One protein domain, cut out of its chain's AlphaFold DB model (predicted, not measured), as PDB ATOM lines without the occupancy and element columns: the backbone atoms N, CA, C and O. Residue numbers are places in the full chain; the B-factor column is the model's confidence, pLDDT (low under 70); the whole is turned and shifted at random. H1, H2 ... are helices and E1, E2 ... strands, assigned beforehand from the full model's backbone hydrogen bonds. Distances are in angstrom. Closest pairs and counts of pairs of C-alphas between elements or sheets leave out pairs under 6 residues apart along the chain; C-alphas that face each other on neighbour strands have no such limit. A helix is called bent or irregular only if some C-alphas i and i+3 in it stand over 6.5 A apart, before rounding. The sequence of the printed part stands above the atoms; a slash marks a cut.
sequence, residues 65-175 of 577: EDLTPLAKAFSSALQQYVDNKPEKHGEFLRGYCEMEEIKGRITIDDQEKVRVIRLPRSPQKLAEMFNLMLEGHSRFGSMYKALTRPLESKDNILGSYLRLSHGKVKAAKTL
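AT A GLANCE: This is residues 65 to 175 of the 577 residues of an uncharacterized protein of Vibrio harveyi (UniProt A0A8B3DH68). Five helices make a body with a small two-stranded hairpin at each end of its longest axis: E3 and E4 pack on H3 and H4 at one end, E1 and E2 on H1 and H2 at the other. The longest helix, H1, runs along one side of the body and touches H2, H4 and H5, while H3 lies on the far side, apart from H1 and joined to H4 in a helical hairpin. The printed part has 111 residues with five named helices and four named strands, in the order H1 H2 E1 E2 H3 H4 H5 E3 E4; both sheets are antiparallel pairs, and the class is mostly helix. It is compact, with a radius of gyration of the C-alphas of 12.9 A and spans of 39 by 31 by 26 A.

HOW THE PARTS SIT: E3, residues 162 to 165, and E4, residues 168 to 171, form an antiparallel hairpin, with N 163 and O 170 2.8 A apart, within hydrogen-bond range. The closest C-alphas of E4 and H3, residues 123 to 134, are those of Ala 171 and Pro 123, 5.2 A apart. H3 touches H4, residues 142 to 152, with residues 130 to 134 alone, at a shallow tilt of 28 degrees, opposite ways; the closest C-alphas, of Leu 134 and Tyr 144, are 6.0 A apart. H4 touches H1, residues 65 to 84, closest at Ala 146 and Ala 77, C-alphas 5.5 A apart; the tilt of 35.4 degrees is only just steep. H5, residues 157 to 161, touches H1, closest at the C-alphas of Ile 157 and Leu 70, 6.1 A apart, and touches H4 only at the corner. H1 and H2, residues 86 to 97, form a helical hairpin at a steep tilt of 44 degrees, closest at the C-alphas of Val 82 and His 89, 5.0 A apart. E1, residues 106 to 108, and E2, residues 114 to 116, form an antiparallel hairpin, with N 115 and O 107 2.8 A apart. H1 and H3 are apart. Every O i to N i+4 pair is within hydrogen-bond range in H2 and H3, against 14 of 16 in H1, 5 of 7 in H4 and 0 of 1 in H5, where 2 of 2 O i to N i+3 pairs are.

IN THESE COORDINATES: H1 begins at C-alpha 65 (21.651, 36.892, 0.419) and is 30.6 A long; it is only just irregular, with C-alphas 65 and 68 6.8 A apart. H2 is 15.6 A long, H3 16.2 A and H4 15.8 A. E4 ends at C-alpha 171 (12.892, 27.740, -12.506).

THE WHOLE: The C-alphas farthest apart, of Asp 110 and Thr 174, are 39.2 A apart. The printed part has no cut and no long link. The mean pLDDT of the printed part is 87.4; residues 173 to 175 are under 70.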
ATOM      1  N   GLU A  65      21.724  37.539  -0.900       79.25
ATOM      2  CA  GLU A  65      21.651  36.892   0.419       79.25
ATOM      3  C   GLU A  65      21.490  35.365   0.320       79.25
ATOM      4  O   GLU A  65      22.071  34.624   1.115       79.25
ATOM      5  N   ASP A  66      20.784  34.889  -0.707       84.56
ATOM      6  CA  ASP A  66      20.469  33.473  -0.911       84.56
ATOM      7  C   ASP A  66      21.566  32.725  -1.681       84.56
ATOM      8  O   ASP A  66      21.630  31.494  -1.635       84.56
ATOM      9  N   LEU A  67      22.478  33.439  -2.355       84.75
ATOM     10  CA  LEU A  67      23.541  32.833  -3.167       84.75
ATOM     11  C   LEU A  67      24.497  31.957  -2.349       84.75
ATOM     12  O   LEU A  67      24.885  30.886  -2.817       84.75
ATOM     13  N   THR A  68      24.860  32.371  -1.132       86.25
ATOM     14  CA  THR A  68      25.783  31.593  -0.282       86.25
ATOM     15  C   THR A  68      25.119  30.316   0.256       86.25
ATOM     16  O   THR A  68      25.688  29.231   0.082       86.25
ATOM     17  N   PRO A  69      23.900  30.370   0.838       89.19
ATOM     18  CA  PRO A  69      23.163  29.159   1.198       89.19
ATOM     19  C   PRO A  69      22.892  28.230   0.004       89.19
ATOM     20  O   PRO A  69      23.046  27.015   0.140       89.19
ATOM     21  N   LEU A  70      22.555  28.773  -1.173       90.62
ATOM     22  CA  LEU A  70      22.379  27.991  -2.404       90.62
ATOM     23  C   LEU A  70      23.668  27.286  -2.828       90.62
ATOM     24  O   LEU A  70      23.633  26.094  -3.137       90.62
ATOM     25  N   ALA A  71      24.805  27.987  -2.818       90.56
ATOM     26  CA  ALA A  71      26.105  27.410  -3.157       90.56
ATOM     27  C   ALA A  71      26.468  26.265  -2.207       90.56
ATOM     28  O   ALA A  71      26.906  25.207  -2.659       90.56
ATOM     29  N   LYS A  72      26.203  26.428  -0.906       92.06
ATOM     30  CA  LYS A  72      26.416  25.381   0.099       92.06
ATOM     31  C   LYS A  72      25.495  24.178  -0.113       92.06
ATOM     32  O   LYS A  72      25.962  23.042  -0.052       92.06
ATOM     33  N   ALA A  73      24.208  24.405  -0.376       92.62
ATOM     34  CA  ALA A  73      23.249  23.335  -0.646       92.62
ATOM     35  C   ALA A  73      23.626  22.548  -1.909       92.62
ATOM     36  O   ALA A  73      23.577  21.318  -1.916       92.62
ATOM     37  N   PHE A  74      24.066  23.250  -2.953       94.56
ATOM     38  CA  PHE A  74      24.510  22.643  -4.200       94.56
ATOM     39  C   PHE A  74      25.832  21.874  -4.045       94.56
ATOM     40  O   PHE A  74      25.918  20.723  -4.464       94.56
ATOM     41  N   SER A  75      26.825  22.456  -3.364       94.38
ATOM     42  CA  SER A  75      28.078  21.779  -2.994       94.38
ATOM     43  C   SER A  75      27.800  20.508  -2.192       94.38
ATOM     44  O   SER A  75      28.345  19.460  -2.514       94.38
ATOM     45  N   SER A  76      26.877  20.559  -1.225       94.31
ATOM     46  CA  SER A  76      26.496  19.393  -0.418       94.31
ATOM     47  C   SER A  76      25.856  18.286  -1.261       94.31
ATOM     48  O   SER A  76      26.136  17.111  -1.044       94.31
ATOM     49  N   ALA A  77      25.015  18.641  -2.238       93.62
ATOM     50  CA  ALA A  77      24.409  17.675  -3.153       93.62
ATOM     51  C   ALA A  77      25.465  16.968  -4.021       93.62
ATOM     52  O   ALA A  77      25.429  15.749  -4.180       93.62
ATOM     53  N   LEU A  78      26.435  17.720  -4.541       94.88
ATOM     54  CA  LEU A  78      27.546  17.160  -5.310       94.88
ATOM     55  C   LEU A  78      28.509  16.347  -4.440       94.88
ATOM     56  O   LEU A  78      28.964  15.291  -4.872       94.88
ATOM     57  N   GLN A  79      28.775  16.783  -3.207       95.56
ATOM     58  CA  GLN A  79      29.598  16.030  -2.263       95.56
ATOM     59  C   GLN A  79      28.969  14.666  -1.967       95.56
ATOM     60  O   GLN A  79      29.645  13.655  -2.073       95.56
ATOM     61  N   GLN A  80      27.651  14.605  -1.735       93.19
ATOM     62  CA  GLN A  80      26.935  13.333  -1.556       93.19
ATOM     63  C   GLN A  80      27.057  12.397  -2.766       93.19
ATOM     64  O   GLN A  80      27.064  11.174  -2.613       93.19
ATOM     65  N   TYR A  81      27.120  12.953  -3.979       94.25
ATOM     66  CA  TYR A  81      27.388  12.166  -5.178       94.25
ATOM     67  C   TYR A  81      28.805  11.582  -5.139       94.25
ATOM     68  O   TYR A  81      28.945  10.370  -5.311       94.25
ATOM     69  N   VAL A  82      29.823  12.402  -4.865       94.69
ATOM     70  CA  VAL A  82      31.230  11.971  -4.794       94.69
ATOM     71  C   VAL A  82      31.446  10.950  -3.673       94.69
ATOM     72  O   VAL A  82      31.932   9.858  -3.953       94.69
ATOM     73  N   ASP A  83      30.967  11.217  -2.456       92.81
ATOM     74  CA  ASP A  83      31.132  10.360  -1.269       92.81
ATOM     75  C   ASP A  83      30.641   8.920  -1.484       92.81
ATOM     76  O   ASP A  83      31.162   7.977  -0.892       92.81
ATOM     77  N   ASN A  84      29.646   8.722  -2.355       91.44
ATOM     78  CA  ASN A  84      29.129   7.394  -2.678       91.44
ATOM     79  C   ASN A  84      30.164   6.522  -3.418       91.44
ATOM     80  O   ASN A  84      30.214   5.312  -3.206       91.44
ATOM     81  N   LYS A  85      30.979   7.117  -4.304       91.81
ATOM     82  CA  LYS A  85      32.093   6.448  -5.005       91.81
ATOM     83  C   LYS A  85      33.205   7.463  -5.309       91.81
ATOM     84  O   LYS A  85      33.258   7.922  -6.450       91.81
ATOM     85  N   PRO A  86      34.084   7.781  -4.340       89.38
ATOM     86  CA  PRO A  86      34.986   8.932  -4.417       89.38
ATOM     87  C   PRO A  86      35.808   9.001  -5.703       89.38
ATOM     88  O   PRO A  86      35.647   9.945  -6.459       89.38
ATOM     89  N   GLU A  87      36.578   7.961  -6.030       87.38
ATOM     90  CA  GLU A  87      37.434   7.958  -7.227       87.38
ATOM     91  C   GLU A  87      36.614   8.081  -8.523       87.38
ATOM     92  O   GLU A  87      36.792   9.006  -9.310       87.38
ATOM     93  N   LYS A  88      35.634   7.190  -8.723       91.00
ATOM     94  CA  LYS A  88      34.845   7.153  -9.963       91.00
ATOM     95  C   LYS A  88      33.989   8.406 -10.150       91.00
ATOM     96  O   LYS A  88      33.938   8.977 -11.235       91.00
ATOM     97  N   HIS A  89      33.215   8.782  -9.135       92.94
ATOM     98  CA  HIS A  89      32.321   9.934  -9.223       92.94
ATOM     99  C   HIS A  89      33.101  11.254  -9.193       92.94
ATOM    100  O   HIS A  89      32.681  12.193  -9.870       92.94
ATOM    101  N   GLY A  90      34.233  11.295  -8.487       91.44
ATOM    102  CA  GLY A  90      35.204  12.384  -8.513       91.44
ATOM    103  C   GLY A  90      35.737  12.639  -9.917       91.44
ATOM    104  O   GLY A  90      35.591  13.749 -10.424       91.44
ATOM    105  N   GLU A  91      36.233  11.608 -10.611       89.88
ATOM    106  CA  GLU A  91      36.673  11.711 -12.013       89.88
ATOM    107  C   GLU A  91      35.568  12.226 -12.945       89.88
ATOM    108  O   GLU A  91      35.800  13.137 -13.742       89.88
ATOM    109  N   PHE A  92      34.339  11.707 -12.818       90.50
ATOM    110  CA  PHE A  92      33.207  12.213 -13.601       90.50
ATOM    111  C   PHE A  92      32.935  13.695 -13.335       90.50
ATOM    112  O   PHE A  92      32.700  14.453 -14.276       90.50
ATOM    113  N   LEU A  93      32.951  14.119 -12.068       91.12
ATOM    114  CA  LEU A  93      32.696  15.511 -11.709       91.12
ATOM    115  C   LEU A  93      33.850  16.432 -12.143       91.12
ATOM    116  O   LEU A  93      33.573  17.522 -12.637       91.12
ATOM    117  N   ARG A  94      35.110  15.971 -12.101       91.12
ATOM    118  CA  ARG A  94      36.252  16.669 -12.725       91.12
ATOM    119  C   ARG A  94      36.057  16.832 -14.236       91.12
ATOM    120  O   ARG A  94      36.333  17.904 -14.760       91.12
ATOM    121  N   GLY A  95      35.495  15.833 -14.921       89.88
ATOM    122  CA  GLY A  95      35.118  15.946 -16.335       89.88
ATOM    123  C   GLY A  95      34.123  17.084 -16.603       89.88
ATOM    124  O   GLY A  95      34.319  17.871 -17.527       89.88
ATOM    125  N   TYR A  96      33.100  17.238 -15.756       89.44
ATOM    126  CA  TYR A  96      32.184  18.385 -15.833       89.44
ATOM    127  C   TYR A  96      32.887  19.715 -15.550       89.44
ATOM    128  O   TYR A  96      32.590  20.707 -16.210       89.44
ATOM    129  N   CYS A  97      33.838  19.748 -14.612       87.75
ATOM    130  CA  CYS A  97      34.635  20.940 -14.312       87.75
ATOM    131  C   CYS A  97      35.495  21.429 -15.492       87.75
ATOM    132  O   CYS A  97      35.931  22.578 -15.457       87.75
ATOM    133  N   GLU A  98      35.706  20.624 -16.536       87.00
ATOM    134  CA  GLU A  98      36.404  21.050 -17.757       87.00
ATOM    135  C   GLU A  98      35.476  21.580 -18.859       87.00
ATOM    136  O   GLU A  98      35.956  22.193 -19.813       87.00
ATOM    137  N   MET A  99      34.155  21.408 -18.736       85.88
ATOM    138  CA  MET A  99      33.193  21.968 -19.693       85.88
ATOM    139  C   MET A  99      33.144  23.491 -19.579       85.88
ATOM    140  O   MET A  99      32.994  24.007 -18.475       85.88
ATOM    141  N   GLU A 100      33.196  24.219 -20.696       79.75
ATOM    142  CA  GLU A 100      33.208  25.695 -20.727       79.75
ATOM    143  C   GLU A 100      32.093  26.334 -19.873       79.75
ATOM    144  O   GLU A 100      32.311  27.333 -19.186       79.75
ATOM    145  N   GLU A 101      30.902  25.734 -19.835       79.88
ATOM    146  CA  GLU A 101      29.751  26.239 -19.083       79.88
ATOM    147  C   GLU A 101      29.908  26.112 -17.554       79.88
ATOM    148  O   GLU A 101      29.364  26.930 -16.797       79.88
ATOM    149  N   ILE A 102      30.658  25.104 -17.091       82.69
ATOM    150  CA  ILE A 102      30.869  24.770 -15.671       82.69
ATOM    151  C   ILE A 102      32.264  25.190 -15.192       82.69
ATOM    152  O   ILE A 102      32.449  25.444 -13.999       82.69
ATOM    153  N   LYS A 103      33.237  25.322 -16.091       82.31
ATOM    154  CA  LYS A 103      34.648  25.512 -15.770       82.31
ATOM    155  C   LYS A 103      34.882  26.675 -14.826       82.31
ATOM    156  O   LYS A 103      34.479  27.809 -15.084       82.31
ATOM    157  N   GLY A 104      35.507  26.366 -13.691       75.88
ATOM    158  CA  GLY A 104      35.779  27.282 -12.587       75.88
ATOM    159  C   GLY A 104      34.575  27.631 -11.703       75.88
ATOM    160  O   GLY A 104      34.737  28.426 -10.781       75.88
ATOM    161  N   ARG A 105      33.353  27.138 -11.980       84.19
ATOM    162  CA  ARG A 105      32.160  27.322 -11.110       84.19
ATOM    163  C   ARG A 105      32.172  26.352  -9.943       84.19
ATOM    164  O   ARG A 105      31.690  26.695  -8.866       84.19
ATOM    165  N   ILE A 106      32.712  25.168 -10.181       89.06
ATOM    166  CA  ILE A 106      32.828  24.067  -9.238       89.06
ATOM    167  C   ILE A 106      34.270  23.574  -9.323       89.06
ATOM    168  O   ILE A 106      34.830  23.518 -10.419       89.06
ATOM    169  N   THR A 107      34.855  23.214  -8.191       88.69
ATOM    170  CA  THR A 107      36.146  22.531  -8.117       88.69
ATOM    171  C   THR A 107      36.059  21.331  -7.194       88.69
ATOM    172  O   THR A 107      35.225  21.279  -6.290       88.69
ATOM    173  N   ILE A 108      36.936  20.367  -7.444       90.62
ATOM    174  CA  ILE A 108      37.217  19.248  -6.556       90.62
ATOM    175  C   ILE A 108      38.708  19.291  -6.245       90.62
ATOM    176  O   ILE A 108      39.518  19.367  -7.171       90.62
ATOM    177  N   ASP A 109      39.061  19.270  -4.962       86.56
ATOM    178  CA  ASP A 109      40.460  19.163  -4.543       86.56
ATOM    179  C   ASP A 109      40.962  17.707  -4.565       86.56
ATOM    180  O   ASP A 109      40.219  16.762  -4.831       86.56
ATOM    181  N   ASP A 110      42.250  17.500  -4.311       83.81
ATOM    182  CA  ASP A 110      42.860  16.160  -4.310       83.81
ATOM    183  C   ASP A 110      42.325  15.255  -3.182       83.81
ATOM    184  O   ASP A 110      42.595  14.058  -3.163       83.81
ATOM    185  N   GLN A 111      41.551  15.812  -2.241       86.25
ATOM    186  CA  GLN A 111      40.865  15.080  -1.175       86.25
ATOM    187  C   GLN A 111      39.397  14.786  -1.516       86.25
ATOM    188  O   GLN A 111      38.620  14.461  -0.618       86.25
ATOM    189  N   GLU A 112      39.002  14.928  -2.785       89.06
ATOM    190  CA  GLU A 112      37.630  14.726  -3.262       89.06
ATOM    191  C   GLU A 112      36.594  15.652  -2.587       89.06
ATOM    192  O   GLU A 112      35.398  15.349  -2.529       89.06
ATOM    193  N   LYS A 113      37.027  16.822  -2.086       92.31
ATOM    194  CA  LYS A 113      36.105  17.828  -1.543       92.31
ATOM    195  C   LYS A 113      35.618  18.759  -2.639       92.31
ATOM    196  O   LYS A 113      36.395  19.487  -3.260       92.31
ATOM    197  N   VAL A 114      34.304  18.796  -2.803       92.38
ATOM    198  CA  VAL A 114      33.601  19.642  -3.760       92.38
ATOM    199  C   VAL A 114      33.416  21.044  -3.193       92.38
ATOM    200  O   VAL A 114      32.777  21.242  -2.158       92.38
ATOM    201  N   ARG A 115      33.878  22.052  -3.929       88.75
ATOM    202  CA  ARG A 115      33.638  23.466  -3.628       88.75
ATOM    203  C   ARG A 115      32.896  24.121  -4.778       88.75
ATOM    204  O   ARG A 115      33.254  23.967  -5.940       88.75
ATOM    205  N   VAL A 116      31.857  24.881  -4.450       87.00
ATOM    206  CA  VAL A 116      31.169  25.739  -5.418       87.00
ATOM    207  C   VAL A 116      31.777  27.127  -5.298       87.00
ATOM    208  O   VAL A 116      31.585  27.801  -4.292       87.00
ATOM    209  N   ILE A 117      32.520  27.531  -6.325       79.75
ATOM    210  CA  ILE A 117      33.168  28.841  -6.407       79.75
ATOM    211  C   ILE A 117      32.129  29.905  -6.758       79.75
ATOM    212  O   ILE A 117      32.104  30.971  -6.152       79.75
ATOM    213  N   ARG A 118      31.257  29.637  -7.746       79.38
ATOM    214  CA  ARG A 118      30.279  30.635  -8.204       79.38
ATOM    215  C   ARG A 118      29.051  30.037  -8.872       79.38
ATOM    216  O   ARG A 118      29.173  29.290  -9.844       79.38
ATOM    217  N   LEU A 119      27.868  30.450  -8.420       84.44
ATOM    218  CA  LEU A 119      26.590  30.073  -9.027       84.44
ATOM    219  C   LEU A 119      26.095  31.103 -10.054       84.44
ATOM    220  O   LEU A 119      26.355  32.299  -9.896       84.44
ATOM    221  N   PRO A 120      25.347  30.661 -11.084       83.56
ATOM    222  CA  PRO A 120      24.540  31.562 -11.897       83.56
ATOM    223  C   PRO A 120      23.570  32.375 -11.033       83.56
ATOM    224  O   PRO A 120      23.024  31.851 -10.061       83.56
ATOM    225  N   ARG A 121      23.326  33.640 -11.394       80.94
ATOM    226  CA  ARG A 121      22.438  34.536 -10.616       80.94
ATOM    227  C   ARG A 121      20.991  34.557 -11.090       80.94
ATOM    228  O   ARG A 121      20.160  35.232 -10.483       80.94
ATOM    229  N   SER A 122      20.674  33.834 -12.157       81.50
ATOM    230  CA  SER A 122      19.300  33.593 -12.580       81.50
ATOM    231  C   SER A 122      18.902  32.144 -12.261       81.50
ATOM    232  O   SER A 122      19.668  31.217 -12.539       81.50
ATOM    233  N   PRO A 123      17.693  31.897 -11.722       85.06
ATOM    234  CA  PRO A 123      17.170  30.549 -11.510       85.06
ATOM    235  C   PRO A 123      17.103  29.752 -12.812       85.06
ATOM    236  O   PRO A 123      17.248  28.534 -12.802       85.06
ATOM    237  N   GLN A 124      16.908  30.438 -13.942       84.25
ATOM    238  CA  GLN A 124      16.886  29.816 -15.259       84.25
ATOM    239  C   GLN A 124      18.261  29.249 -15.636       84.25
ATOM    240  O   GLN A 124      18.347  28.060 -15.937       84.25
ATOM    241  N   LYS A 125      19.342  30.036 -15.537       82.31
ATOM    242  CA  LYS A 125      20.696  29.523 -15.794       82.31
ATOM    243  C   LYS A 125      21.152  28.510 -14.758       82.31
ATOM    244  O   LYS A 125      21.863  27.567 -15.092       82.31
ATOM    245  N   LEU A 126      20.725  28.666 -13.506       88.25
ATOM    246  CA  LEU A 126      20.970  27.657 -12.484       88.25
ATOM    247  C   LEU A 126      20.303  26.324 -12.871       88.25
ATOM    248  O   LEU A 126      20.938  25.276 -12.786       88.25
ATOM    249  N   ALA A 127      19.067  26.356 -13.382       89.94
ATOM    250  CA  ALA A 127      18.388  25.172 -13.905       89.94
ATOM    251  C   ALA A 127      19.093  24.580 -15.138       89.94
ATOM    252  O   ALA A 127      19.191  23.360 -15.257       89.94
ATOM    253  N   GLU A 128      19.579  25.415 -16.057       89.06
ATOM    254  CA  GLU A 128      20.360  24.982 -17.225       89.06
ATOM    255  C   GLU A 128      21.648  24.274 -16.804       89.06
ATOM    256  O   GLU A 128      21.916  23.178 -17.289       89.06
ATOM    257  N   MET A 129      22.375  24.828 -15.829       89.62
ATOM    258  CA  MET A 129      23.571  24.206 -15.263       89.62
ATOM    259  C   MET A 129      23.251  22.827 -14.665       89.62
ATOM    260  O   MET A 129      23.944  21.856 -14.959       89.62
ATOM    261  N   PHE A 130      22.160  22.703 -13.896       92.19
ATOM    262  CA  PHE A 130      21.688  21.401 -13.402       92.19
ATOM    263  C   PHE A 130      21.392  20.434 -14.550       92.19
ATOM    264  O   PHE A 130      21.838  19.294 -14.520       92.19
ATOM    265  N   ASN A 131      20.650  20.875 -15.567       92.38
ATOM    266  CA  ASN A 131      20.291  20.016 -16.693       92.38
ATOM    267  C   ASN A 131      21.516  19.547 -17.488       92.38
ATOM    268  O   ASN A 131      21.500  18.416 -17.953       92.38
ATOM    269  N   LEU A 132      22.563  20.369 -17.596       91.25
ATOM    270  CA  LEU A 132      23.817  20.016 -18.265       91.25
ATOM    271  C   LEU A 132      24.583  18.925 -17.494       91.25
ATOM    272  O   LEU A 132      25.070  17.973 -18.094       91.25
ATOM    273  N   MET A 133      24.588  18.972 -16.156       90.31
ATOM    274  CA  MET A 133      25.124  17.876 -15.327       90.31
ATOM    275  C   MET A 133      24.249  16.616 -15.332       90.31
ATOM    276  O   MET A 133      24.741  15.518 -15.086       90.31
ATOM    277  N   LEU A 134      22.948  16.754 -15.593       90.38
ATOM    278  CA  LEU A 134      22.010  15.633 -15.692       90.38
ATOM    279  C   LEU A 134      21.948  15.020 -17.096       90.38
ATOM    280  O   LEU A 134      21.358  13.951 -17.269       90.38
ATOM    281  N   GLU A 135      22.522  15.680 -18.099       87.94
ATOM    282  CA  GLU A 135      22.508  15.206 -19.474       87.94
ATOM    283  C   GLU A 135      23.276  13.884 -19.594       87.94
ATOM    284  O   GLU A 135      24.350  13.704 -19.022       87.94
ATOM    285  N   GLY A 136      22.678  12.908 -20.282       80.44
ATOM    286  CA  GLY A 136      23.232  11.557 -20.403       80.44
ATOM    287  C   GLY A 136      23.062  10.660 -19.168       80.44
ATOM    288  O   GLY A 136      23.314   9.458 -19.264       80.44
ATOM    289  N   HIS A 137      22.572  11.174 -18.031       85.75
ATOM    290  CA  HIS A 137      22.335  10.362 -16.832       85.75
ATOM    291  C   HIS A 137      20.936   9.747 -16.800       85.75
ATOM    292  O   HIS A 137      19.921  10.385 -17.084       85.75
ATOM    293  N   SER A 138      20.866   8.483 -16.376       85.94
ATOM    294  CA  SER A 138      19.590   7.819 -16.099       85.94
ATOM    295  C   SER A 138      18.868   8.495 -14.932       85.94
ATOM    296  O   SER A 138      19.491   8.854 -13.934       85.94
ATOM    297  N   ARG A 139      17.532   8.556 -14.992       85.31
ATOM    298  CA  ARG A 139      16.678   9.034 -13.884       85.31
ATOM    299  C   ARG A 139      16.854   8.235 -12.588       85.31
ATOM    300  O   ARG A 139      16.514   8.710 -11.512       85.31
ATOM    301  N   PHE A 140      17.381   7.016 -12.685       84.50
ATOM    302  CA  PHE A 140      17.692   6.174 -11.529       84.50
ATOM    303  C   PHE A 140      19.167   6.250 -11.101       84.50
ATOM    304  O   PHE A 140      19.537   5.629 -10.101       84.50
ATOM    305  N   GLY A 141      19.988   7.000 -11.842       88.06
ATOM    306  CA  GLY A 141      21.419   7.170 -11.616       88.06
ATOM    307  C   GLY A 141      21.748   7.977 -10.359       88.06
ATOM    308  O   GLY A 141      20.919   8.727  -9.837       88.06
ATOM    309  N   SER A 142      22.978   7.814  -9.869       90.69
ATOM    310  CA  SER A 142      23.485   8.473  -8.658       90.69
ATOM    311  C   SER A 142      23.510   9.998  -8.795       90.69
ATOM    312  O   SER A 142      23.003  10.672  -7.903       90.69
ATOM    313  N   MET A 143      24.006  10.529  -9.921       92.25
ATOM    314  CA  MET A 143      24.026  11.975 -10.201       92.25
ATOM    315  C   MET A 143      22.612  12.565 -10.208       92.25
ATOM    316  O   MET A 143      22.346  13.573  -9.558       92.25
ATOM    317  N   TYR A 144      21.675  11.888 -10.886       91.75
ATOM    318  CA  TYR A 144      20.284  12.326 -10.948       91.75
ATOM    319  C   TYR A 144      19.666  12.431  -9.557       91.75
ATOM    320  O   TYR A 144      19.189  13.494  -9.174       91.75
ATOM    321  N   LYS A 145      19.755  11.359  -8.760       91.12
ATOM    322  CA  LYS A 145      19.219  11.342  -7.394       91.12
ATOM    323  C   LYS A 145      19.853  12.408  -6.501       91.12
ATOM    324  O   LYS A 145      19.133  13.037  -5.731       91.12
ATOM    325  N   ALA A 146      21.167  12.606  -6.599       92.56
ATOM    326  CA  ALA A 146      21.885  13.585  -5.790       92.56
ATOM    327  C   ALA A 146      21.431  15.022  -6.085       92.56
ATOM    328  O   ALA A 146      21.186  15.788  -5.159       92.56
ATOM    329  N   LEU A 147      21.246  15.372  -7.362       92.69
ATOM    330  CA  LEU A 147      20.848  16.722  -7.761       92.69
ATOM    331  C   LEU A 147      19.344  16.986  -7.638       92.69
ATOM    332  O   LEU A 147      18.957  18.119  -7.355       92.69
ATOM    333  N   THR A 148      18.478  15.987  -7.834       91.50
ATOM    334  CA  THR A 148      17.023  16.213  -7.814       91.50
ATOM    335  C   THR A 148      16.389  16.059  -6.439       91.50
ATOM    336  O   THR A 148      15.425  16.764  -6.154       91.50
ATOM    337  N   ARG A 149      16.919  15.198  -5.559       90.50
ATOM    338  CA  ARG A 149      16.360  14.983  -4.212       90.50
ATOM    339  C   ARG A 149      16.312  16.262  -3.358       90.50
ATOM    340  O   ARG A 149      15.286  16.486  -2.718       90.50
ATOM    341  N   PRO A 150      17.335  17.143  -3.366       91.12
ATOM    342  CA  PRO A 150      17.251  18.442  -2.702       91.12
ATOM    343  C   PRO A 150      16.092  19.313  -3.202       91.12
ATOM    344  O   PRO A 150      15.533  20.065  -2.418       91.12
ATOM    345  N   LEU A 151      15.699  19.195  -4.476       90.94
ATOM    346  CA  LEU A 151      14.633  20.012  -5.076       90.94
ATOM    347  C   LEU A 151      13.227  19.590  -4.630       90.94
ATOM    348  O   LEU A 151      12.275  20.349  -4.784       90.94
ATOM    349  N   GLU A 152      13.085  18.366  -4.125       85.44
ATOM    350  CA  GLU A 152      11.819  17.826  -3.619       85.44
ATOM    351  C   GLU A 152      11.570  18.223  -2.157       85.44
ATOM    352  O   GLU A 152      10.428  18.201  -1.692       85.44
ATOM    353  N   SER A 153      12.625  18.611  -1.433       83.00
ATOM    354  CA  SER A 153      12.531  19.061  -0.048       83.00
ATOM    355  C   SER A 153      12.125  20.531   0.026       83.00
ATOM    356  O   SER A 153      12.791  21.396  -0.539       83.00
ATOM    357  N   LYS A 154      11.067  20.824   0.788       76.75
ATOM    358  CA  LYS A 154      10.628  22.204   1.056       76.75
ATOM    359  C   LYS A 154      11.604  22.982   1.942       76.75
ATOM    360  O   LYS A 154      11.616  24.205   1.875       76.75
ATOM    361  N   ASP A 155      12.418  22.276   2.721       82.38
ATOM    362  CA  ASP A 155      13.374  22.873   3.659       82.38
ATOM    363  C   ASP A 155      14.723  23.184   2.994       82.38
ATOM    364  O   ASP A 155      15.597  23.809   3.593       82.38
ATOM    365  N   ASN A 156      14.924  22.741   1.748       88.31
ATOM    366  CA  ASN A 156      16.139  23.023   1.001       88.31
ATOM    367  C   ASN A 156      15.943  24.247   0.102       88.31
ATOM    368  O   ASN A 156      15.061  24.271  -0.757       88.31
ATOM    369  N   ILE A 157      16.834  25.230   0.241       89.62
ATOM    370  CA  ILE A 157      16.781  26.479  -0.525       89.62
ATOM    371  C   ILE A 157      16.833  26.268  -2.050       89.62
ATOM    372  O   ILE A 157      16.266  27.061  -2.800       89.62
ATOM    373  N   LEU A 158      17.435  25.174  -2.541       90.50
ATOM    374  CA  LEU A 158      17.402  24.839  -3.969       90.50
ATOM    375  C   LEU A 158      15.965  24.633  -4.473       90.50
ATOM    376  O   LEU A 158      15.641  25.078  -5.573       90.50
ATOM    377  N   GLY A 159      15.091  24.023  -3.664       87.50
ATOM    378  CA  GLY A 159      13.672  23.821  -3.976       87.50
ATOM    379  C   GLY A 159      12.849  25.116  -3.996       87.50
ATOM    380  O   GLY A 159      11.781  25.165  -4.607       87.50
ATOM    381  N   SER A 160      13.351  26.195  -3.385       87.25
ATOM    382  CA  SER A 160      12.721  27.523  -3.430       87.25
ATOM    383  C   SER A 160      12.927  28.230  -4.776       87.25
ATOM    384  O   SER A 160      12.114  29.066  -5.166       87.25
ATOM    385  N   TYR A 161      13.995  27.883  -5.503       87.94
ATOM    386  CA  TYR A 161      14.363  28.508  -6.780       87.94
ATOM    387  C   TYR A 161      14.184  27.596  -7.988       87.94
ATOM    388  O   TYR A 161      13.958  28.076  -9.103       87.94
ATOM    389  N   LEU A 162      14.270  26.285  -7.785       91.31
ATOM    390  CA  LEU A 162      14.231  25.279  -8.832       91.31
ATOM    391  C   LEU A 162      13.132  24.263  -8.549       91.31
ATOM    392  O   LEU A 162      12.793  23.966  -7.410       91.31
ATOM    393  N   ARG A 163      12.600  23.673  -9.616       90.94
ATOM    394  CA  ARG A 163      11.646  22.569  -9.538       90.94
ATOM    395  C   ARG A 163      11.930  21.531 -10.604       90.94
ATOM    396  O   ARG A 163      12.329  21.861 -11.721       90.94
ATOM    397  N   LEU A 164      11.625  20.280 -10.292       89.00
ATOM    398  CA  LEU A 164      11.668  19.197 -11.261       89.00
ATOM    399  C   LEU A 164      10.332  19.106 -12.017       89.00
ATOM    400  O   LEU A 164       9.258  19.082 -11.421       89.00
ATOM    401  N   SER A 165      10.372  19.066 -13.349       85.94
ATOM    402  CA  SER A 165       9.187  18.930 -14.205       85.94
ATOM    403  C   SER A 165       9.508  18.053 -15.410       85.94
ATOM    404  O   SER A 165      10.371  18.388 -16.220       85.94
ATOM    405  N   HIS A 166       8.806  16.922 -15.537       83.56
ATOM    406  CA  HIS A 166       9.014  15.927 -16.603       83.56
ATOM    407  C   HIS A 166      10.475  15.463 -16.743       83.56
ATOM    408  O   HIS A 166      10.960  15.183 -17.838       83.56
ATOM    409  N   GLY A 167      11.184  15.384 -15.618       80.69
ATOM    410  CA  GLY A 167      12.579  14.966 -15.566       80.69
ATOM    411  C   GLY A 167      13.604  16.029 -15.967       80.69
ATOM    412  O   GLY A 167      14.779  15.693 -16.018       80.69
ATOM    413  N   LYS A 168      13.182  17.278 -16.213       88.19
ATOM    414  CA  LYS A 168      14.068  18.436 -16.385       88.19
ATOM    415  C   LYS A 168      13.912  19.409 -15.225       88.19
ATOM    416  O   LYS A 168      12.796  19.633 -14.744       88.19
ATOM    417  N   VAL A 169      15.015  20.009 -14.805       90.50
ATOM    418  CA  VAL A 169      15.019  21.089 -13.819       90.50
ATOM    419  C   VAL A 169      14.570  22.377 -14.508       90.50
ATOM    420  O   VAL A 169      14.975  22.668 -15.633       90.50
ATOM    421  N   LYS A 170      13.680  23.130 -13.867       90.38
ATOM    422  CA  LYS A 170      13.166  24.423 -14.339       90.38
ATOM    423  C   LYS A 170      13.188  25.423 -13.192       90.38
ATOM    424  O   LYS A 170      13.133  25.016 -12.034       90.38
ATOM    425  N   ALA A 171      13.160  26.715 -13.507       86.50
ATOM    426  CA  ALA A 171      12.892  27.740 -12.506       86.50
ATOM    427  C   ALA A 171      11.536  27.498 -11.800       86.50
ATOM    428  O   ALA A 171      10.558  27.015 -12.403       86.50
ATOM    429  N   ALA A 172      11.485  27.815 -10.506       82.00
ATOM    430  CA  ALA A 172      10.260  27.808  -9.717       82.00
ATOM    431  C   ALA A 172       9.239  28.813 -10.285       82.00
ATOM    432  O   ALA A 172       9.602  29.832 -10.866       82.00
ATOM    433  N   LYS A 173       7.937  28.513 -10.151       64.44
ATOM    434  CA  LYS A 173       6.851  29.368 -10.680       64.44
ATOM    435  C   LYS A 173       6.679  30.683  -9.904       64.44
ATOM    436  O   LYS A 173       6.056  31.601 -10.421       64.44
ATOM    437  N   THR A 174       7.179  30.739  -8.675       60.72
ATOM    438  CA  THR A 174       7.094  31.879  -7.758       60.72
ATOM    439  C   THR A 174       8.395  31.939  -6.979       60.72
ATOM    440  O   THR A 174       8.769  30.941  -6.362       60.72
ATOM    441  N   LEU A 175       9.079  33.080  -7.027       62.97
ATOM    442  CA  LEU A 175      10.271  33.317  -6.217       62.97
ATOM    443  C   LEU A 175       9.908  33.594  -4.747       62.97
ATOM    444  O   LEU A 175       8.786  34.032  -4.483       62.97
TER     445      LEU A 175